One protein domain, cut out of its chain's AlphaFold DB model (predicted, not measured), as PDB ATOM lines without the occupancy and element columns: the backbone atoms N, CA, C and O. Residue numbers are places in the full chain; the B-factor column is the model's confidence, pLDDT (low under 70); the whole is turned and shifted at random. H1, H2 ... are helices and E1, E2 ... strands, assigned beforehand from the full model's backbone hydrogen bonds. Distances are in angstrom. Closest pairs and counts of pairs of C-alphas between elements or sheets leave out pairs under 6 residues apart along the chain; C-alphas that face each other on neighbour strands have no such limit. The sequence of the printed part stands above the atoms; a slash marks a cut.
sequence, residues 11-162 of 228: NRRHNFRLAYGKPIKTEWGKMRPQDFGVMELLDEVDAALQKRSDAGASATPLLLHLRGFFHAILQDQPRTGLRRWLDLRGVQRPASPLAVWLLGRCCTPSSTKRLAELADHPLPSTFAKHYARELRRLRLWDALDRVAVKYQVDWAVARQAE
ATOM      1  N   ASN A  11      46.446  30.621 -27.210       49.34
ATOM      2  CA  ASN A  11      46.530  29.368 -26.450       49.34
ATOM      3  C   ASN A  11      46.106  29.516 -24.967       49.34
ATOM      4  O   ASN A  11      45.679  28.540 -24.358       49.34
ATOM      5  N   ARG A  12      46.132  30.733 -24.393       49.19
ATOM      6  CA  ARG A  12      45.507  31.012 -23.081       49.19
ATOM      7  C   ARG A  12      43.980  31.143 -23.187       49.19
ATOM      8  O   ARG A  12      43.280  30.783 -22.247       49.19
ATOM      9  N   ARG A  13      43.459  31.587 -24.338       48.25
ATOM     10  CA  ARG A  13      42.018  31.795 -24.588       48.25
ATOM     11  C   ARG A  13      41.288  30.552 -25.094       48.25
ATOM     12  O   ARG A  13      40.113  30.379 -24.796       48.25
ATOM     13  N   HIS A  14      41.985  29.624 -25.750       45.47
ATOM     14  CA  HIS A  14      41.424  28.315 -26.102       45.47
ATOM     15  C   HIS A  14      41.058  27.490 -24.851       45.47
ATOM     16  O   HIS A  14      40.135  26.685 -24.908       45.47
ATOM     17  N   ASN A  15      41.706  27.757 -23.704       45.12
ATOM     18  CA  ASN A  15      41.359  27.204 -22.389       45.12
ATOM     19  C   ASN A  15      40.343  28.043 -21.588       45.12
ATOM     20  O   ASN A  15      39.843  27.563 -20.577       45.12
ATOM     21  N   PHE A  16      39.912  29.214 -22.076       42.66
ATOM     22  CA  PHE A  16      38.686  29.882 -21.598       42.66
ATOM     23  C   PHE A  16      37.406  29.230 -22.163       42.66
ATOM     24  O   PHE A  16      36.309  29.782 -22.086       42.66
ATOM     25  N   ARG A  17      37.551  28.006 -22.685       41.97
ATOM     26  CA  ARG A  17      36.542  27.036 -23.131       41.97
ATOM     27  C   ARG A  17      35.414  26.719 -22.125       41.97
ATOM     28  O   ARG A  17      34.660  25.792 -22.389       41.97
ATOM     29  N   LEU A  18      35.260  27.439 -21.007       45.53
ATOM     30  CA  LEU A  18      34.312  27.097 -19.933       45.53
ATOM     31  C   LEU A  18      33.578  28.278 -19.254       45.53
ATOM     32  O   LEU A  18      32.688  28.011 -18.455       45.53
ATOM     33  N   ALA A  19      33.884  29.554 -19.537       44.69
ATOM     34  CA  ALA A  19      33.272  30.670 -18.783       44.69
ATOM     35  C   ALA A  19      31.976  31.234 -19.396       44.69
ATOM     36  O   ALA A  19      31.108  31.717 -18.673       44.69
ATOM     37  N   TYR A  20      31.797  31.137 -20.716       47.28
ATOM     38  CA  TYR A  20      30.500  31.408 -21.334       47.28
ATOM     39  C   TYR A  20      29.739  30.092 -21.382       47.28
ATOM     40  O   TYR A  20      30.107  29.192 -22.132       47.28
ATOM     41  N   GLY A  21      28.738  29.964 -20.514       62.50
ATOM     42  CA  GLY A  21      27.934  28.762 -20.356       62.50
ATOM     43  C   GLY A  21      27.089  28.406 -21.584       62.50
ATOM     44  O   GLY A  21      27.528  28.440 -22.734       62.50
ATOM     45  N   LYS A  22      25.851  27.975 -21.333       63.91
ATOM     46  CA  LYS A  22      24.917  27.520 -22.373       63.91
ATOM     47  C   LYS A  22      24.839  28.543 -23.525       63.91
ATOM     48  O   LYS A  22      24.922  29.742 -23.269       63.91
ATOM     49  N   PRO A  23      24.653  28.094 -24.781       74.62
ATOM     50  CA  PRO A  23      24.559  29.000 -25.919       74.62
ATOM     51  C   PRO A  23      23.546  30.118 -25.674       74.62
ATOM     52  O   PRO A  23      22.426  29.854 -25.230       74.62
ATOM     53  N   ILE A  24      23.931  31.347 -25.997       77.25
ATOM     54  CA  ILE A  24      23.143  32.541 -25.704       77.25
ATOM     55  C   ILE A  24      22.287  32.859 -26.927       77.25
ATOM     56  O   ILE A  24      22.784  32.912 -28.056       77.25
ATOM     57  N   LYS A  25      20.983  33.052 -26.720       78.56
ATOM     58  CA  LYS A  25      20.097  33.555 -27.770       78.56
ATOM     59  C   LYS A  25      20.319  35.061 -27.881       78.56
ATOM     60  O   LYS A  25      20.135  35.789 -26.917       78.56
ATOM     61  N   THR A  26      20.734  35.500 -29.056       73.94
ATOM     62  CA  THR A  26      20.934  36.907 -29.403       73.94
ATOM     63  C   THR A  26      19.996  37.271 -30.552       73.94
ATOM     64  O   THR A  26      19.422  36.382 -31.188       73.94
ATOM     65  N   GLU A  27      19.876  38.559 -30.866       71.94
ATOM     66  CA  GLU A  27      19.194  39.054 -32.077       71.94
ATOM     67  C   GLU A  27      19.770  38.446 -33.379       71.94
ATOM     68  O   GLU A  27      19.074  38.302 -34.379       71.94
ATOM     69  N   TRP A  28      21.021  37.973 -33.336       63.28
ATOM     70  CA  TRP A  28      21.743  37.340 -34.446       63.28
ATOM     71  C   TRP A  28      21.555  35.816 -34.513       63.28
ATOM     72  O   TRP A  28      22.116  35.149 -35.388       63.28
ATOM     73  N   GLY A  29      20.778  35.252 -33.585       74.06
ATOM     74  CA  GLY A  29      20.573  33.819 -33.411       74.06
ATOM     75  C   GLY A  29      21.316  33.250 -32.201       74.06
ATOM     76  O   GLY A  29      21.670  33.953 -31.254       74.06
ATOM     77  N   LYS A  30      21.516  31.930 -32.204       82.12
ATOM     78  CA  LYS A  30      22.158  31.200 -31.104       82.12
ATOM     79  C   LYS A  30      23.680  31.315 -31.225       82.12
ATOM     80  O   LYS A  30      24.268  30.688 -32.104       82.12
ATOM     81  N   MET A  31      24.303  32.096 -30.346       81.25
ATOM     82  CA  MET A  31      25.757  32.225 -30.263       81.25
ATOM     83  C   MET A  31      26.338  31.200 -29.299       81.25
ATOM     84  O   MET A  31      25.902  31.076 -28.152       81.25
ATOM     85  N   ARG A  32      27.329  30.450 -29.775       82.06
ATOM     86  CA  ARG A  32      28.070  29.478 -28.977       82.06
ATOM     87  C   ARG A  32      29.338  30.129 -28.414       82.06
ATOM     88  O   ARG A  32      29.816  31.107 -28.984       82.06
ATOM     89  N   PRO A  33      29.949  29.571 -27.361       80.00
ATOM     90  CA  PRO A  33      31.209  30.088 -26.819       80.00
ATOM     91  C   PRO A  33      32.323  30.236 -27.872       80.00
ATOM     92  O   PRO A  33      33.079  31.204 -27.845       80.00
ATOM     93  N   GLN A  34      32.378  29.336 -28.864       82.06
ATOM     94  CA  GLN A  34      33.356  29.411 -29.958       82.06
ATOM     95  C   GLN A  34      33.137  30.627 -30.873       82.06
ATOM     96  O   GLN A  34      34.091  31.125 -31.468       82.06
ATOM     97  N   ASP A  35      31.896  31.114 -30.983       85.00
ATOM     98  CA  ASP A  35      31.571  32.304 -31.768       85.00
ATOM     99  C   ASP A  35      32.140  33.575 -31.110       85.00
ATOM    100  O   ASP A  35      32.601  34.465 -31.815       85.00
ATOM    101  N   PHE A  36      32.189  33.645 -29.777       83.12
ATOM    102  CA  PHE A  36      32.841  34.754 -29.069       83.12
ATOM    103  C   PHE A  36      34.367  34.659 -29.150       83.12
ATOM    104  O   PHE A  36      35.030  35.643 -29.469       83.12
ATOM    105  N   GLY A  37      34.923  33.457 -28.962       82.00
ATOM    106  CA  GLY A  37      36.370  33.245 -29.035       82.00
ATOM    107  C   GLY A  37      36.971  33.602 -30.399       82.00
ATOM    108  O   GLY A  37      38.071  34.149 -30.465       82.00
ATOM    109  N   VAL A  38      36.248  33.351 -31.499       87.81
ATOM    110  CA  VAL A  38      36.723  33.762 -32.831       87.81
ATOM    111  C   VAL A  38      36.641  35.274 -33.040       87.81
ATOM    112  O   VAL A  38      37.522  35.830 -33.689       87.81
ATOM    113  N   MET A  39      35.629  35.951 -32.480       89.06
ATOM    114  CA  MET A  39      35.518  37.412 -32.557       89.06
ATOM    115  C   MET A  39      36.675  38.088 -31.820       89.06
ATOM    116  O   MET A  39      37.312  38.979 -32.370       89.06
ATOM    117  N   GLU A  40      36.983  37.617 -30.612       86.88
ATOM    118  CA  GLU A  40      38.106  38.118 -29.823       86.88
ATOM    119  C   GLU A  40      39.455  37.908 -30.518       86.88
ATOM    120  O   GLU A  40      40.277  38.821 -30.545       86.88
ATOM    121  N   LEU A  41      39.683  36.725 -31.103       87.81
ATOM    122  CA  LEU A  41      40.894  36.479 -31.884       87.81
ATOM    123  C   LEU A  41      40.986  37.441 -33.066       87.81
ATOM    124  O   LEU A  41      42.063  37.956 -33.341       87.81
ATOM    125  N   LEU A  42      39.891  37.649 -33.797       90.94
ATOM    126  CA  LEU A  42      39.903  38.549 -34.943       90.94
ATOM    127  C   LEU A  42      40.182  39.994 -34.525       90.94
ATOM    128  O   LEU A  42      40.937  40.653 -35.227       90.94
ATOM    129  N   ASP A  43      39.668  40.453 -33.380       91.31
ATOM    130  CA  ASP A  43      40.007  41.771 -32.824       91.31
ATOM    131  C   ASP A  43      41.513  41.871 -32.473       91.31
ATOM    132  O   ASP A  43      42.157  42.870 -32.793       91.31
ATOM    133  N   GLU A  44      42.117  40.826 -31.889       90.12
ATOM    134  CA  GLU A  44      43.568  40.795 -31.622       90.12
ATOM    135  C   GLU A  44      44.406  40.774 -32.906       90.12
ATOM    136  O   GLU A  44      45.417  41.474 -33.017       90.12
ATOM    137  N   VAL A  45      43.994  39.967 -33.886       90.81
ATOM    138  CA  VAL A  45      44.656  39.886 -35.191       90.81
ATOM    139  C   VAL A  45      44.551  41.218 -35.918       90.81
ATOM    140  O   VAL A  45      45.532  41.643 -36.518       90.81
ATOM    141  N   ASP A  46      43.406  41.892 -35.845       93.12
ATOM    142  CA  ASP A  46      43.203  43.197 -36.469       93.12
ATOM    143  C   ASP A  46      44.174  44.239 -35.915       93.12
ATOM    144  O   ASP A  46      44.913  44.859 -36.680       93.12
ATOM    145  N   ALA A  47      44.261  44.349 -34.586       91.94
ATOM    146  CA  ALA A  47      45.195  45.254 -33.923       91.94
ATOM    147  C   ALA A  47      46.659  44.940 -34.279       91.94
ATOM    148  O   ALA A  47      47.446  45.844 -34.572       91.94
ATOM    149  N   ALA A  48      47.031  43.656 -34.307       90.00
ATOM    150  CA  ALA A  48      48.382  43.231 -34.659       90.00
ATOM    151  C   ALA A  48      48.719  43.501 -36.137       90.00
ATOM    152  O   ALA A  48      49.843  43.897 -36.455       90.00
ATOM    153  N   LEU A  49      47.761  43.301 -37.047       91.06
ATOM    154  CA  LEU A  49      47.922  43.611 -38.465       91.06
ATOM    155  C   LEU A  49      48.020  45.119 -38.699       91.06
ATOM    156  O   LEU A  49      48.868  45.534 -39.487       91.06
ATOM    157  N   GLN A  50      47.224  45.925 -37.994       92.50
ATOM    158  CA  GLN A  50      47.291  47.383 -38.076       92.50
ATOM    159  C   GLN A  50      48.662  47.896 -37.622       92.50
ATOM    160  O   GLN A  50      49.362  48.526 -38.407       92.50
ATOM    161  N   LYS A  51      49.112  47.510 -36.419       90.62
ATOM    162  CA  LYS A  51      50.433  47.884 -35.881       90.62
ATOM    163  C   LYS A  51      51.573  47.529 -36.844       90.62
ATOM    164  O   LYS A  51      52.527  48.286 -37.004       90.62
ATOM    165  N   ARG A  52      51.487  46.364 -37.494       90.62
ATOM    166  CA  ARG A  52      52.476  45.925 -38.491       90.62
ATOM    167  C   ARG A  52      52.405  46.732 -39.778       90.62
ATOM    168  O   ARG A  52      53.457  47.048 -40.321       90.62
ATOM    169  N   SER A  53      51.202  47.043 -40.251       88.69
ATOM    170  CA  SER A  53      50.996  47.903 -41.416       88.69
ATOM    171  C   SER A  53      51.615  49.280 -41.185       88.69
ATOM    172  O   SER A  53      52.372  49.748 -42.029       88.69
ATOM    173  N   ASP A  54      51.371  49.873 -40.014       91.12
ATOM    174  CA  ASP A  54      51.915  51.180 -39.627       91.12
ATOM    175  C   ASP A  54      53.450  51.153 -39.530       91.12
ATOM    176  O   ASP A  54      54.124  52.112 -39.889       91.12
ATOM    177  N   ALA A  55      54.018  50.017 -39.115       90.12
ATOM    178  CA  ALA A  55      55.460  49.785 -39.075       90.12
ATOM    179  C   ALA A  55      56.077  49.358 -40.427       90.12
ATOM    180  O   ALA A  55      57.268  49.048 -40.478       90.12
ATOM    181  N   GLY A  56      55.291  49.253 -41.508       88.31
ATOM    182  CA  GLY A  56      55.752  48.737 -42.807       88.31
ATOM    183  C   GLY A  56      56.222  47.273 -42.774       88.31
ATOM    184  O   GLY A  56      56.962  46.822 -43.650       88.31
ATOM    185  N   ALA A  57      55.825  46.513 -41.753       85.69
ATOM    186  CA  ALA A  57      56.280  45.154 -41.503       85.69
ATOM    187  C   ALA A  57      55.383  44.108 -42.183       85.69
ATOM    188  O   ALA A  57      54.163  44.239 -42.277       85.69
ATOM    189  N   SER A  58      55.980  42.988 -42.600       84.12
ATOM    190  CA  SER A  58      55.220  41.884 -43.194       84.12
ATOM    191  C   SER A  58      54.267  41.225 -42.185       84.12
ATOM    192  O   SER A  58      54.653  40.891 -41.059       84.12
ATOM    193  N   ALA A  59      53.036  40.953 -42.627       84.81
ATOM    194  CA  ALA A  59      52.037  40.171 -41.893       84.81
ATOM    195  C   ALA A  59      52.275  38.647 -41.952       84.81
ATOM    196  O   ALA A  59      51.705  37.894 -41.163       84.81
ATOM    197  N   THR A  60      53.112  38.167 -42.878       82.50
ATOM    198  CA  THR A  60      53.311  36.729 -43.133       82.50
ATOM    199  C   THR A  60      53.774  35.940 -41.900       82.50
ATOM    200  O   THR A  60      53.190  34.885 -41.644       82.50
ATOM    201  N   PRO A  61      54.768  36.396 -41.109       80.62
ATOM    202  CA  PRO A  61      55.224  35.656 -39.928       80.62
ATOM    203  C   PRO A  61      54.109  35.437 -38.898       80.62
ATOM    204  O   PRO A  61      53.948  34.319 -38.406       80.62
ATOM    205  N   LEU A  62      53.290  36.468 -38.670       83.88
ATOM    206  CA  LEU A  62      52.154  36.430 -37.753       83.88
ATOM    207  C   LEU A  62      51.115  35.405 -38.211       83.88
ATOM    208  O   LEU A  62      50.741  34.502 -37.465       83.88
ATOM    209  N   LEU A  63      50.687  35.488 -39.473       84.44
ATOM    210  CA  LEU A  63      49.680  34.575 -40.021       84.44
ATOM    211  C   LEU A  63      50.160  33.116 -40.040       84.44
ATOM    212  O   LEU A  63      49.362  32.202 -39.826       84.44
ATOM    213  N   LEU A  64      51.457  32.880 -40.261       81.56
ATOM    214  CA  LEU A  64      52.045  31.542 -40.178       81.56
ATOM    215  C   LEU A  64      52.049  31.005 -38.745       81.56
ATOM    216  O   LEU A  64      51.765  29.823 -38.547       81.56
ATOM    217  N   HIS A  65      52.326  31.856 -37.755       81.12
ATOM    218  CA  HIS A  65      52.253  31.482 -36.344       81.12
ATOM    219  C   HIS A  65      50.826  31.068 -35.943       81.12
ATOM    220  O   HIS A  65      50.638  30.085 -35.227       81.12
ATOM    221  N   LEU A  66      49.814  31.746 -36.489       81.25
ATOM    222  CA  LEU A  66      48.400  31.478 -36.209       81.25
ATOM    223  C   LEU A  66      47.822  30.244 -36.921       81.25
ATOM    224  O   LEU A  66      46.668  29.882 -36.684       81.25
ATOM    225  N   ARG A  67      48.592  29.560 -37.778       80.94
ATOM    226  CA  ARG A  67      48.100  28.434 -38.592       80.94
ATOM    227  C   ARG A  67      47.393  27.351 -37.769       80.94
ATOM    228  O   ARG A  67      46.369  26.827 -38.207       80.94
ATOM    229  N   GLY A  68      47.932  27.008 -36.597       77.25
ATOM    230  CA  GLY A  68      47.325  26.013 -35.706       77.25
ATOM    231  C   GLY A  68      45.935  26.436 -35.221       77.25
ATOM    232  O   GLY A  68      45.005  25.630 -35.224       77.25
ATOM    233  N   PHE A  69      45.764  27.719 -34.903       81.81
ATOM    234  CA  PHE A  69      44.489  28.277 -34.456       81.81
ATOM    235  C   PHE A  69      43.460  28.318 -35.579       81.81
ATOM    236  O   PHE A  69      42.310  27.940 -35.364       81.81
ATOM    237  N   PHE A  70      43.873  28.662 -36.801       84.25
ATOM    238  CA  PHE A  70      42.982  28.583 -37.958       84.25
ATOM    239  C   PHE A  70      42.490  27.155 -38.197       84.25
ATOM    240  O   PHE A  70      41.310  26.962 -38.471       84.25
ATOM    241  N   HIS A  71      43.346  26.140 -38.039       81.50
ATOM    242  CA  HIS A  71      42.898  24.750 -38.134       81.50
ATOM    243  C   HIS A  71      41.854  24.387 -37.072       81.50
ATOM    244  O   HIS A  71      40.856  23.762 -37.424       81.50
ATOM    245  N   ALA A  72      42.035  24.816 -35.821       79.88
ATOM    246  CA  ALA A  72      41.049  24.595 -34.761       79.88
ATOM    247  C   ALA A  72      39.708  25.292 -35.064       79.88
ATOM    248  O   ALA A  72      38.649  24.674 -34.989       79.88
ATOM    249  N   ILE A  73      39.743  26.548 -35.518       83.56
ATOM    250  CA  ILE A  73      38.542  27.314 -35.893       83.56
ATOM    251  C   ILE A  73      37.761  26.620 -37.011       83.56
ATOM    252  O   ILE A  73      36.534  26.547 -36.964       83.56
ATOM    253  N   LEU A  74      38.459  26.084 -38.014       83.94
ATOM    254  CA  LEU A  74      37.817  25.360 -39.111       83.94
ATOM    255  C   LEU A  74      37.133  24.064 -38.650       83.94
ATOM    256  O   LEU A  74      36.171  23.635 -39.288       83.94
ATOM    257  N   GLN A  75      37.596  23.446 -37.560       80.88
ATOM    258  CA  GLN A  75      36.933  22.288 -36.955       80.88
ATOM    259  C   GLN A  75      35.679  22.702 -36.173       80.88
ATOM    260  O   GLN A  75      34.635  22.073 -36.327       80.88
ATOM    261  N   ASP A  76      35.759  23.792 -35.405       80.25
ATOM    262  CA  ASP A  76      34.653  24.309 -34.583       80.25
ATOM    263  C   ASP A  76      33.530  24.970 -35.416       80.25
ATOM    264  O   ASP A  76      32.366  25.050 -34.996       80.25
ATOM    265  N   GLN A  77      33.876  25.447 -36.616       84.19
ATOM    266  CA  GLN A  77      33.000  26.135 -37.569       84.19
ATOM    267  C   GLN A  77      32.162  27.271 -36.935       84.19
ATOM    268  O   GLN A  77      30.927  27.218 -36.989       84.19
ATOM    269  N   PRO A  78      32.772  28.312 -36.330       85.88
ATOM    270  CA  PRO A  78      32.062  29.410 -35.664       85.88
ATOM    271  C   PRO A  78      31.497  30.436 -36.665       85.88
ATOM    272  O   PRO A  78      31.892  31.600 -36.710       85.88
ATOM    273  N   ARG A  79      30.583  29.984 -37.536       85.50
ATOM    274  CA  ARG A  79      30.012  30.784 -38.638       85.50
ATOM    275  C   ARG A  79      29.336  32.060 -38.135       85.50
ATOM    276  O   ARG A  79      29.493  33.112 -38.750       85.50
ATOM    277  N   THR A  80      28.598  31.968 -37.028       85.00
ATOM    278  CA  THR A  80      27.855  33.095 -36.452       85.00
ATOM    279  C   THR A  80      28.810  34.159 -35.921       85.00
ATOM    280  O   THR A  80      28.606  35.335 -36.203       85.00
ATOM    281  N   GLY A  81      29.876  33.756 -35.222       87.00
ATOM    282  CA  GLY A  81      30.893  34.677 -34.705       87.00
ATOM    283  C   GLY A  81      31.659  35.393 -35.812       87.00
ATOM    284  O   GLY A  81      31.774  36.615 -35.795       87.00
ATOM    285  N   LEU A  82      32.106  34.646 -36.827       89.06
ATOM    286  CA  LEU A  82      32.809  35.200 -37.993       89.06
ATOM    287  C   LEU A  82      31.960  36.228 -38.748       89.06
ATOM    288  O   LEU A  82      32.451  37.291 -39.120       89.06
ATOM    289  N   ARG A  83      30.675  35.920 -38.949       86.88
ATOM    290  CA  ARG A  83      29.721  36.851 -39.556       86.88
ATOM    291  C   ARG A  83      29.533  38.087 -38.679       86.88
ATOM    292  O   ARG A  83      29.688  39.197 -39.166       86.88
ATOM    293  N   ARG A  84      29.231  37.897 -37.393       86.62
ATOM    294  CA  ARG A  84      28.975  39.006 -36.467       86.62
ATOM    295  C   ARG A  84      30.165  39.957 -36.387       86.62
ATOM    296  O   ARG A  84      29.976  41.163 -36.313       86.62
ATOM    297  N   TRP A  85      31.383  39.426 -36.430       91.00
ATOM    298  CA  TRP A  85      32.582  40.247 -36.479       91.00
ATOM    299  C   TRP A  85      32.606  41.163 -37.714       91.00
ATOM    300  O   TRP A  85      32.835  42.361 -37.572       91.00
ATOM    301  N   LEU A  86      32.305  40.630 -38.905       89.00
ATOM    302  CA  LEU A  86      32.233  41.415 -40.145       89.00
ATOM    303  C   LEU A  86      31.129  42.480 -40.089       89.00
ATOM    304  O   LEU A  86      31.382  43.617 -40.480       89.00
ATOM    305  N   ASP A  87      29.954  42.129 -39.559       87.19
ATOM    306  CA  ASP A  87      28.816  43.047 -39.416       87.19
ATOM    307  C   ASP A  87      29.150  44.210 -38.454       87.19
ATOM    308  O   ASP A  87      28.825  45.361 -38.729       87.19
ATOM    309  N   LEU A  88      29.837  43.929 -37.336       88.62
ATOM    310  CA  LEU A  88      30.160  44.925 -36.303       88.62
ATOM    311  C   LEU A  88      31.387  45.785 -36.622       88.62
ATOM    312  O   LEU A  88      31.436  46.953 -36.240       88.62
ATOM    313  N   ARG A  89      32.428  45.199 -37.222       89.06
ATOM    314  CA  ARG A  89      33.724  45.872 -37.431       89.06
ATOM    315  C   ARG A  89      33.887  46.431 -38.840       89.06
ATOM    316  O   ARG A  89      34.686  47.353 -39.027       89.06
ATOM    317  N   GLY A  90      33.128  45.905 -39.801       85.19
ATOM    318  CA  GLY A  90      33.145  46.302 -41.202       85.19
ATOM    319  C   GLY A  90      34.198  45.583 -42.052       85.19
ATOM    320  O   GLY A  90      35.049  44.829 -41.580       85.19
ATOM    321  N   VAL A  91      34.137  45.840 -43.359       85.06
ATOM    322  CA  VAL A  91      34.997  45.232 -44.398       85.06
ATOM    323  C   VAL A  91      36.309  45.988 -44.647       85.06
ATOM    324  O   VAL A  91      37.142  45.538 -45.427       85.06
ATOM    325  N   GLN A  92      36.480  47.142 -44.001       85.19
ATOM    326  CA  GLN A  92      37.644  48.026 -44.141       85.19
ATOM    327  C   GLN A  92      38.799  47.647 -43.202       85.19
ATOM    328  O   GLN A  92      39.865  48.253 -43.250       85.19
ATOM    329  N   ARG A  93      38.587  46.669 -42.321       89.06
ATOM    330  CA  ARG A  93      39.548  46.300 -41.286       89.06
ATOM    331  C   ARG A  93      40.655  45.404 -41.854       89.06
ATOM    332  O   ARG A  93      40.366  44.547 -42.698       89.06
ATOM    333  N   PRO A  94      41.908  45.535 -41.383       89.19
ATOM    334  CA  PRO A  94      43.006  44.653 -41.778       89.19
ATOM    335  C   PRO A  94      42.695  43.152 -41.671       89.19
ATOM    336  O   PRO A  94      43.123  42.372 -42.525       89.19
ATOM    337  N   ALA A  95      41.925  42.730 -40.663       90.94
ATOM    338  CA  ALA A  95      41.540  41.332 -40.472       90.94
ATOM    339  C   ALA A  95      40.318  40.884 -41.303       90.94
ATOM    340  O   ALA A  95      40.048  39.680 -41.379       90.94
ATOM    341  N   SER A  96      39.600  41.784 -41.989       89.62
ATOM    342  CA  SER A  96      38.408  41.426 -42.777       89.62
ATOM    343  C   SER A  96      38.663  40.356 -43.852       89.62
ATOM    344  O   SER A  96      37.856  39.423 -43.945       89.62
ATOM    345  N   PRO A  97      39.766  40.382 -44.634       88.38
ATOM    346  CA  PRO A  97      40.059  39.319 -45.600       88.38
ATOM    347  C   PRO A  97      40.219  37.940 -44.947       88.38
ATOM    348  O   PRO A  97      39.819  36.925 -45.521       88.38
ATOM    349  N   LEU A  98      40.789  37.896 -43.739       89.94
ATOM    350  CA  LEU A  98      40.951  36.664 -42.973       89.94
ATOM    351  C   LEU A  98      39.600  36.155 -42.462       89.94
ATOM    352  O   LEU A  98      39.309  34.967 -42.606       89.94
ATOM    353  N   ALA A  99      38.765  37.045 -41.923       90.44
ATOM    354  CA  ALA A  99      37.421  36.711 -41.463       90.44
ATOM    355  C   ALA A  99      36.557  36.146 -42.602       90.44
ATOM    356  O   ALA A  99      35.920  35.107 -42.425       90.44
ATOM    357  N   VAL A 100      36.601  36.747 -43.798       88.62
ATOM    358  CA  VAL A 100      35.908  36.219 -44.986       88.62
ATOM    359  C   VAL A 100      36.482  34.892 -45.450       88.62
ATOM    360  O   VAL A 100      35.715  34.005 -45.808       88.62
ATOM    361  N   TRP A 101      37.802  34.711 -45.426       89.44
ATOM    362  CA  TRP A 101      38.394  33.417 -45.760       89.44
ATOM    363  C   TRP A 101      37.937  32.318 -44.793       89.44
ATOM    364  O   TRP A 101      37.516  31.249 -45.236       89.44
ATOM    365  N   LEU A 102      37.965  32.579 -43.483       88.69
ATOM    366  CA  LEU A 102      37.488  31.643 -42.461       88.69
ATOM    367  C   LEU A 102      35.991  31.363 -42.620       88.69
ATOM    368  O   LEU A 102      35.584  30.202 -42.613       88.69
ATOM    369  N   LEU A 103      35.175  32.402 -42.812       87.88
ATOM    370  CA  LEU A 103      33.732  32.268 -43.006       87.88
ATOM    371  C   LEU A 103      33.434  31.463 -44.266       87.88
ATOM    372  O   LEU A 103      32.690  30.487 -44.209       87.88
ATOM    373  N   GLY A 104      34.102  31.823 -45.361       85.25
ATOM    374  CA  GLY A 104      34.107  31.111 -46.623       85.25
ATOM    375  C   GLY A 104      34.314  29.634 -46.374       85.25
ATOM    376  O   GLY A 104      33.420  28.865 -46.689       85.25
ATOM    377  N   ARG A 105      35.415  29.235 -45.726       86.38
ATOM    378  CA  ARG A 105      35.763  27.835 -45.417       86.38
ATOM    379  C   ARG A 105      34.790  27.117 -44.484       86.38
ATOM    380  O   ARG A 105      34.594  25.916 -44.661       86.38
ATOM    381  N   CYS A 106      34.193  27.826 -43.533       83.44
ATOM    382  CA  CYS A 106      33.203  27.276 -42.613       83.44
ATOM    383  C   CYS A 106      31.820  27.110 -43.261       83.44
ATOM    384  O   CYS A 106      31.033  26.296 -42.782       83.44
ATOM    385  N   CYS A 107      31.506  27.850 -44.328       78.94
ATOM    386  CA  CYS A 107      30.230  27.765 -45.034       78.94
ATOM    387  C   CYS A 107      30.134  26.534 -45.953       78.94
ATOM    388  O   CYS A 107      31.078  26.142 -46.649       78.94
ATOM    389  N   THR A 108      28.931  25.964 -45.985       69.38
ATOM    390  CA  THR A 108      28.463  24.978 -46.974       69.38
ATOM    391  C   THR A 108      27.661  25.685 -48.068       69.38
ATOM    392  O   THR A 108      27.103  26.739 -47.769       69.38
ATOM    393  N   PRO A 109      27.493  25.106 -49.276       61.53
ATOM    394  CA  PRO A 109      26.653  25.677 -50.340       61.53
ATOM    395  C   PRO A 109      25.224  26.039 -49.895       61.53
ATOM    396  O   PRO A 109      24.652  27.003 -50.390       61.53
ATOM    397  N   SER A 110      24.677  25.327 -48.905       58.34
ATOM    398  CA  SER A 110      23.355  25.569 -48.311       58.34
ATOM    399  C   SER A 110      23.295  26.693 -47.262       58.34
ATOM    400  O   SER A 110      22.208  27.130 -46.903       58.34
ATOM    401  N   SER A 111      24.436  27.182 -46.759       63.28
ATOM    402  CA  SER A 111      24.525  28.241 -45.728       63.28
ATOM    403  C   SER A 111      25.151  29.539 -46.259       63.28
ATOM    404  O   SER A 111      25.744  30.321 -45.519       63.28
ATOM    405  N   THR A 112      25.014  29.757 -47.564       64.44
ATOM    406  CA  THR A 112      25.715  30.771 -48.362       64.44
ATOM    407  C   THR A 112      25.009  32.111 -48.504       64.44
ATOM    408  O   THR A 112      25.680  33.090 -48.833       64.44
ATOM    409  N   LYS A 113      23.688  32.170 -48.262       66.25
ATOM    410  CA  LYS A 113      22.851  33.362 -48.524       66.25
ATOM    411  C   LYS A 113      23.471  34.651 -47.989       66.25
ATOM    412  O   LYS A 113      23.410  35.685 -48.633       66.25
ATOM    413  N   ARG A 114      24.140  34.546 -46.846       65.62
ATOM    414  CA  ARG A 114      24.655  35.691 -46.111       65.62
ATOM    415  C   ARG A 114      26.070  36.118 -46.493       65.62
ATOM    416  O   ARG A 114      26.447  37.250 -46.236       65.62
ATOM    417  N   LEU A 115      26.851  35.239 -47.131       75.62
ATOM    418  CA  LEU A 115      28.107  35.672 -47.745       75.62
ATOM    419  C   LEU A 115      27.787  36.543 -48.964       75.62
ATOM    420  O   LEU A 115      28.426  37.563 -49.135       75.62
ATOM    421  N   ALA A 116      26.755  36.182 -49.737       79.00
ATOM    422  CA  ALA A 116      26.293  36.938 -50.901       79.00
ATOM    423  C   ALA A 116      25.768  38.349 -50.572       79.00
ATOM    424  O   ALA A 116      25.879  39.226 -51.426       79.00
ATOM    425  N   GLU A 117      25.248  38.582 -49.359       79.19
ATOM    426  CA  GLU A 117      24.822  39.912 -48.867       79.19
ATOM    427  C   GLU A 117      25.989  40.920 -48.875       79.19
ATOM    428  O   GLU A 117      25.803  42.102 -49.150       79.19
ATOM    429  N   LEU A 118      27.232  40.458 -48.677       75.75
ATOM    430  CA  LEU A 118      28.417  41.325 -48.699       75.75
ATOM    431  C   LEU A 118      28.763  41.857 -50.101       75.75
ATOM    432  O   LEU A 118      29.610  42.740 -50.217       75.75
ATOM    433  N   ALA A 119      28.136  41.337 -51.164       75.94
ATOM    434  CA  ALA A 119      28.381  41.788 -52.536       75.94
ATOM    435  C   ALA A 119      27.917  43.232 -52.773       75.94
ATOM    436  O   ALA A 119      28.506  43.939 -53.593       75.94
ATOM    437  N   ASP A 120      26.903  43.674 -52.034       77.50
ATOM    438  CA  ASP A 120      26.274  44.974 -52.258       77.50
ATOM    439  C   ASP A 120      27.083  46.108 -51.600       77.50
ATOM    440  O   ASP A 120      27.132  47.236 -52.102       77.50
ATOM    441  N   HIS A 121      27.855  45.802 -50.554       77.12
ATOM    442  CA  HIS A 121      28.699  46.773 -49.859       77.12
ATOM    443  C   HIS A 121      29.946  47.167 -50.676       77.12
ATOM    444  O   HIS A 121      30.496  46.357 -51.430       77.12
ATOM    445  N   PRO A 122      30.403  48.433 -50.622       77.56
ATOM    446  CA  PRO A 122      31.698  48.815 -51.176       77.56
ATOM    447  C   PRO A 122      32.819  48.162 -50.355       77.56
ATOM    448  O   PRO A 122      32.864  48.255 -49.131       77.56
ATOM    449  N   LEU A 123      33.713  47.471 -51.051       80.50
ATOM    450  CA  LEU A 123      34.806  46.670 -50.523       80.50
ATOM    451  C   LEU A 123      36.122  47.296 -50.992       80.50
ATOM    452  O   LEU A 123      36.212  47.737 -52.141       80.50
ATOM    453  N   PRO A 124      37.173  47.285 -50.166       81.44
ATOM    454  CA  PRO A 124      38.519  47.582 -50.638       81.44
ATOM    455  C   PRO A 124      38.915  46.653 -51.790       81.44
ATOM    456  O   PRO A 124      38.613  45.457 -51.754       81.44
ATOM    457  N   SER A 125      39.665  47.157 -52.771       77.50
ATOM    458  CA  SER A 125      40.197  46.337 -53.874       77.50
ATOM    459  C   SER A 125      41.026  45.151 -53.360       77.50
ATOM    460  O   SER A 125      40.883  44.016 -53.813       77.50
ATOM    461  N   THR A 126      41.821  45.378 -52.310       76.56
ATOM    462  CA  THR A 126      42.613  44.345 -51.627       76.56
ATOM    463  C   THR A 126      41.754  43.209 -51.068       76.56
ATOM    464  O   THR A 126      42.197  42.058 -51.065       76.56
ATOM    465  N   PHE A 127      40.526  43.508 -50.639       82.19
ATOM    466  CA  PHE A 127      39.553  42.557 -50.109       82.19
ATOM    467  C   PHE A 127      38.745  41.868 -51.219       82.19
ATOM    468  O   PHE A 127      38.499  40.661 -51.132       82.19
ATOM    469  N   ALA A 128      38.380  42.598 -52.280       84.50
ATOM    470  CA  ALA A 128      37.515  42.124 -53.362       84.50
ATOM    471  C   ALA A 128      38.005  40.801 -53.978       84.50
ATOM    472  O   ALA A 128      37.222  39.861 -54.124       84.50
ATOM    473  N   LYS A 129      39.316  40.659 -54.226       87.19
ATOM    474  CA  LYS A 129      39.909  39.409 -54.743       87.19
ATOM    475  C   LYS A 129      39.717  38.203 -53.814       87.19
ATOM    476  O   LYS A 129      39.500  37.081 -54.273       87.19
ATOM    477  N   HIS A 130      39.823  38.410 -52.500       85.25
ATOM    478  CA  HIS A 130      39.705  37.337 -51.510       85.25
ATOM    479  C   HIS A 130      38.253  36.905 -51.365       85.25
ATOM    480  O   HIS A 130      37.969  35.710 -51.338       85.25
ATOM    481  N   TYR A 131      37.348  37.877 -51.359       88.19
ATOM    482  CA  TYR A 131      35.917  37.639 -51.346       88.19
ATOM    483  C   TYR A 131      35.438  36.918 -52.616       88.19
ATOM    484  O   TYR A 131      34.799  35.872 -52.515       88.19
ATOM    485  N   ALA A 132      35.860  37.371 -53.803       88.38
ATOM    486  CA  ALA A 132      35.560  36.724 -55.082       88.38
ATOM    487  C   ALA A 132      36.024  35.256 -55.125       88.38
ATOM    488  O   ALA A 132      35.310  34.377 -55.614       88.38
ATOM    489  N   ARG A 133      37.195  34.954 -54.546       88.06
ATOM    490  CA  ARG A 133      37.697  33.577 -54.424       88.06
ATOM    491  C   ARG A 133      36.774  32.696 -53.578       88.06
ATOM    492  O   ARG A 133      36.534  31.544 -53.942       88.06
ATOM    493  N   GLU A 134      36.272  33.204 -52.454       87.50
ATOM    494  CA  GLU A 134      35.363  32.439 -51.593       87.50
ATOM    495  C   GLU A 134      33.966  32.288 -52.216       87.50
ATOM    496  O   GLU A 134      33.391  31.202 -52.136       87.50
ATOM    497  N   LEU A 135      33.463  33.307 -52.927       87.19
ATOM    498  CA  LEU A 135      32.225  33.212 -53.713       87.19
ATOM    499  C   LEU A 135      32.315  32.122 -54.785       87.19
ATOM    500  O   LEU A 135      31.435  31.263 -54.863       87.19
ATOM    501  N   ARG A 136      33.414  32.093 -55.553       85.62
ATOM    502  CA  ARG A 136      33.667  31.044 -56.552       85.62
ATOM    503  C   ARG A 136      33.708  29.661 -55.908       85.62
ATOM    504  O   ARG A 136      33.082  28.727 -56.404       85.62
ATOM    505  N   ARG A 137      34.419  29.518 -54.783       83.75
ATOM    506  CA  ARG A 137      34.523  28.251 -54.035       83.75
ATOM    507  C   ARG A 137      33.150  27.713 -53.627       83.75
ATOM    508  O   ARG A 137      32.937  26.504 -53.652       83.75
ATOM    509  N   LEU A 138      32.249  28.611 -53.236       81.25
ATOM    510  CA  LEU A 138      30.884  28.302 -52.811       81.25
ATOM    511  C   LEU A 138      29.875  28.260 -53.970       81.25
ATOM    512  O   LEU A 138      28.710  27.960 -53.725       81.25
ATOM    513  N   ARG A 139      30.320  28.516 -55.210       82.19
ATOM    514  CA  ARG A 139      29.495  28.597 -56.429       82.19
ATOM    515  C   ARG A 139      28.373  29.634 -56.350       82.19
ATOM    516  O   ARG A 139      27.300  29.437 -56.911       82.19
ATOM    517  N   LEU A 140      28.622  30.749 -55.667       84.19
ATOM    518  CA  LEU A 140      27.698  31.883 -55.609       84.19
ATOM    519  C   LEU A 140      27.890  32.782 -56.824       84.19
ATOM    520  O   LEU A 140      28.385  33.900 -56.705       84.19
ATOM    521  N   TRP A 141      27.535  32.246 -57.991       86.69
ATOM    522  CA  TRP A 141      27.795  32.884 -59.276       86.69
ATOM    523  C   TRP A 141      27.108  34.238 -59.402       86.69
ATOM    524  O   TRP A 141      27.783  35.199 -59.731       86.69
ATOM    525  N   ASP A 142      25.838  34.358 -59.016       86.69
ATOM    526  CA  ASP A 142      25.114  35.632 -59.136       86.69
ATOM    527  C   ASP A 142      25.771  36.747 -58.306       86.69
ATOM    528  O   ASP A 142      25.959  37.869 -58.770       86.69
ATOM    529  N   ALA A 143      26.188  36.432 -57.077       87.50
ATOM    530  CA  ALA A 143      26.905  37.380 -56.228       87.50
ATOM    531  C   ALA A 143      28.306  37.696 -56.774       87.50
ATOM    532  O   ALA A 143      28.763  38.832 -56.678       87.50
ATOM    533  N   LEU A 144      28.987  36.706 -57.354       88.06
ATOM    534  CA  LEU A 144      30.301  36.877 -57.967       88.06
ATOM    535  C   LEU A 144      30.239  37.746 -59.224       88.06
ATOM    536  O   LEU A 144      31.104  38.599 -59.397       88.06
ATOM    537  N   ASP A 145      29.204  37.580 -60.043       88.88
ATOM    538  CA  ASP A 145      28.961  38.379 -61.240       88.88
ATOM    539  C   ASP A 145      28.704  39.845 -60.845       88.88
ATOM    540  O   ASP A 145      29.319  40.752 -61.408       88.88
ATOM    541  N   ARG A 146      27.918  40.095 -59.782       89.38
ATOM    542  CA  ARG A 146      27.747  41.450 -59.211       89.38
ATOM    543  C   ARG A 146      29.066  42.069 -58.748       89.38
ATOM    544  O   ARG A 146      29.347  43.229 -59.046       89.38
ATOM    545  N   VAL A 147      29.896  41.302 -58.037       88.69
ATOM    546  CA  VAL A 147      31.219  41.768 -57.585       88.69
ATOM    547  C   VAL A 147      32.131  42.049 -58.781       88.69
ATOM    548  O   VAL A 147      32.812  43.068 -58.797       88.69
ATOM    549  N   ALA A 148      32.126  41.199 -59.806       89.00
ATOM    550  CA  ALA A 148      32.936  41.396 -61.003       89.00
ATOM    551  C   ALA A 148      32.542  42.656 -61.778       89.00
ATOM    552  O   ALA A 148      33.423  43.396 -62.201       89.00
ATOM    553  N   VAL A 149      31.242  42.946 -61.892       89.00
ATOM    554  CA  VAL A 149      30.741  44.198 -62.482       89.00
ATOM    555  C   VAL A 149      31.169  45.417 -61.657       89.00
ATOM    556  O   VAL A 149      31.540  46.444 -62.215       89.00
ATOM    557  N   LYS A 150      31.170  45.312 -60.327       89.25
ATOM    558  CA  LYS A 150      31.563  46.419 -59.444       89.25
ATOM    559  C   LYS A 150      33.068  46.712 -59.471       89.25
ATOM    560  O   LYS A 150      33.463  47.865 -59.332       89.25
ATOM    561  N   TYR A 151      33.903  45.690 -59.662       86.94
ATOM    562  CA  TYR A 151      35.369  45.798 -59.677       86.94
ATOM    563  C   TYR A 151      35.970  45.379 -61.026       86.94
ATOM    564  O   TYR A 151      36.998  44.706 -61.053       86.94
ATOM    565  N   GLN A 152      35.355  45.788 -62.145       78.06
ATOM    566  CA  GLN A 152      35.745  45.384 -63.510       78.06
ATOM    567  C   GLN A 152      37.232  45.595 -63.840       78.06
ATOM    568  O   GLN A 152      37.789  44.870 -64.660       78.06
ATOM    569  N   VAL A 153      37.885  46.563 -63.192       81.12
ATOM    570  CA  VAL A 153      39.303  46.894 -63.407       81.12
ATOM    571  C   VAL A 153      40.248  45.879 -62.740       81.12
ATOM    572  O   VAL A 153      41.400  45.736 -63.149       81.12
ATOM    573  N   ASP A 154      39.791  45.141 -61.724       84.69
ATOM    574  CA  ASP A 154      40.616  44.147 -61.037       84.69
ATOM    575  C   ASP A 154      40.618  42.813 -61.803       84.69
ATOM    576  O   ASP A 154      39.695  41.995 -61.710       84.69
ATOM    577  N   TRP A 155      41.715  42.563 -62.525       86.25
ATOM    578  CA  TRP A 155      41.932  41.327 -63.282       86.25
ATOM    579  C   TRP A 155      41.776  40.063 -62.424       86.25
ATOM    580  O   TRP A 155      41.358  39.017 -62.926       86.25
ATOM    581  N   ALA A 156      42.118  40.123 -61.132       85.31
ATOM    582  CA  ALA A 156      42.052  38.968 -60.251       85.31
ATOM    583  C   ALA A 156      40.599  38.626 -59.917       85.31
ATOM    584  O   ALA A 156      40.261  37.442 -59.862       85.31
ATOM    585  N   VAL A 157      39.747  39.639 -59.734       85.69
ATOM    586  CA  VAL A 157      38.298  39.480 -59.534       85.69
ATOM    587  C   VAL A 157      37.641  38.977 -60.817       85.69
ATOM    588  O   VAL A 157      36.938  37.964 -60.768       85.69
ATOM    589  N   ALA A 158      37.935  39.600 -61.963       86.44
ATOM    590  CA  ALA A 158      37.413  39.182 -63.265       86.44
ATOM    591  C   ALA A 158      37.727  37.703 -63.551       86.44
ATOM    592  O   ALA A 158      36.839  36.908 -63.865       86.44
ATOM    593  N   ARG A 159      38.973  37.285 -63.294       86.56
ATOM    594  CA  ARG A 159      39.398  35.886 -63.430       86.56
ATOM    595  C   ARG A 159      38.628  34.924 -62.519       86.56
ATOM    596  O   ARG A 159      38.450  33.761 -62.883       86.56
ATOM    597  N   GLN A 160      38.202  35.349 -61.324       87.38
ATOM    598  CA  GLN A 160      37.369  34.496 -60.465       87.38
ATOM    599  C   GLN A 160      35.957  34.329 -61.026       87.38
ATOM    600  O   GLN A 160      35.399  33.244 -60.866       87.38
ATOM    601  N   ALA A 161      35.401  35.347 -61.683       86.25
ATOM    602  CA  ALA A 161      34.058  35.311 -62.258       86.25
ATOM    603  C   ALA A 161      33.963  34.489 -63.551       86.25
ATOM    604  O   ALA A 161      32.915  33.921 -63.841       86.25
ATOM    605  N   GLU A 162      35.069  34.321 -64.286       84.38
ATOM    606  CA  GLU A 162      35.101  33.451 -65.465       84.38
ATOM    607  C   GLU A 162      34.670  32.013 -65.130       84.38
ATOM    608  O   GLU A 162      35.406  31.239 -64.496       84.38
TER     609      GLU A 162
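This is residues 11 to 162 of the 228 residues of an uncharacterized protein of Posidoniimonas corsicana (UniProt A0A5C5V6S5). What shape does the printed part make? H5, H7 and H9 stand in a row, with H4, H6 and H8 along one side of it running the other way. Long H1 slants past the end at H4, the hairpin of E1 and E2 lies before its start, and H2 and H3 fold back along it. What is it made of? The printed part has 152 residues, with two named strands in an antiparallel sheet, E1 - E2, then nine named helices, H1 to H9; the class is mostly helix. It is compact, with a radius of gyration of the C-alphas of 15.8 A and spans of 47 by 39 by 23 A.

What comes first? E1, residues 24 to 26, and E2, residues 29 to 31, form an antiparallel hairpin at 141 degrees; N 24 and O 31 are within hydrogen-bond range at 2.9 A. Which helices follow? H1, residues 33 to 54, touches H4, residues 79 to 89, with residues 34 to 42 alone, closest at the C-alphas of Asp 35 and Gly 81, 3.8 A. With H5, residues 96 to 106, they make a bundle, helices grouped side by side; H4 and H5 are a helical hairpin. H2, residues 60 to 65, is near H1, and H3, residues 67 to 76, touches H5, closest at the C-alphas of Leu 74 and Cys 106, 6.1 A. What lies beyond H5? H7, residues 125 to 137, touches H5 the same way at a shallow tilt of 5 degrees, closest at the C-alphas of Gly 104 and Glu 134, 5.3 A. H6, residues 113 to 119, touches H8, residues 141 to 150, closest at the C-alphas of Ala 116 and Ala 143, 5.4 A. H8 forms helical hairpins with H7 and with H9, residues 155 to 161; helix packing is mostly aligned, at shallow tilts. How do the helix backbones run? Every O i to N i+4 pair is within hydrogen-bond range in H1, H2, H3, H4, H5, H8 and H9. H7 has 7 of 9; H6 has 0 of 3, beside 2 of 4 O i to N i+3 pairs.

Where does E1 begin? C-alpha 24 is at (23.143, 32.541, -25.704). Which helices are longest? H1 measures 32.2 A from C-alpha 33 at (31.209, 30.088, -26.819), and H7 measures 19.0 A. Where does H9 end? C-alpha 161 is at (34.058, 35.311, -62.258).

How far does it reach? The C-alphas farthest apart, of Gly 21 and Val 153, are 48.1 A apart; the printed part has no cut and no long link. Where is confidence low? Residues 11 to 22, 28 and 108 to 114 are under 70.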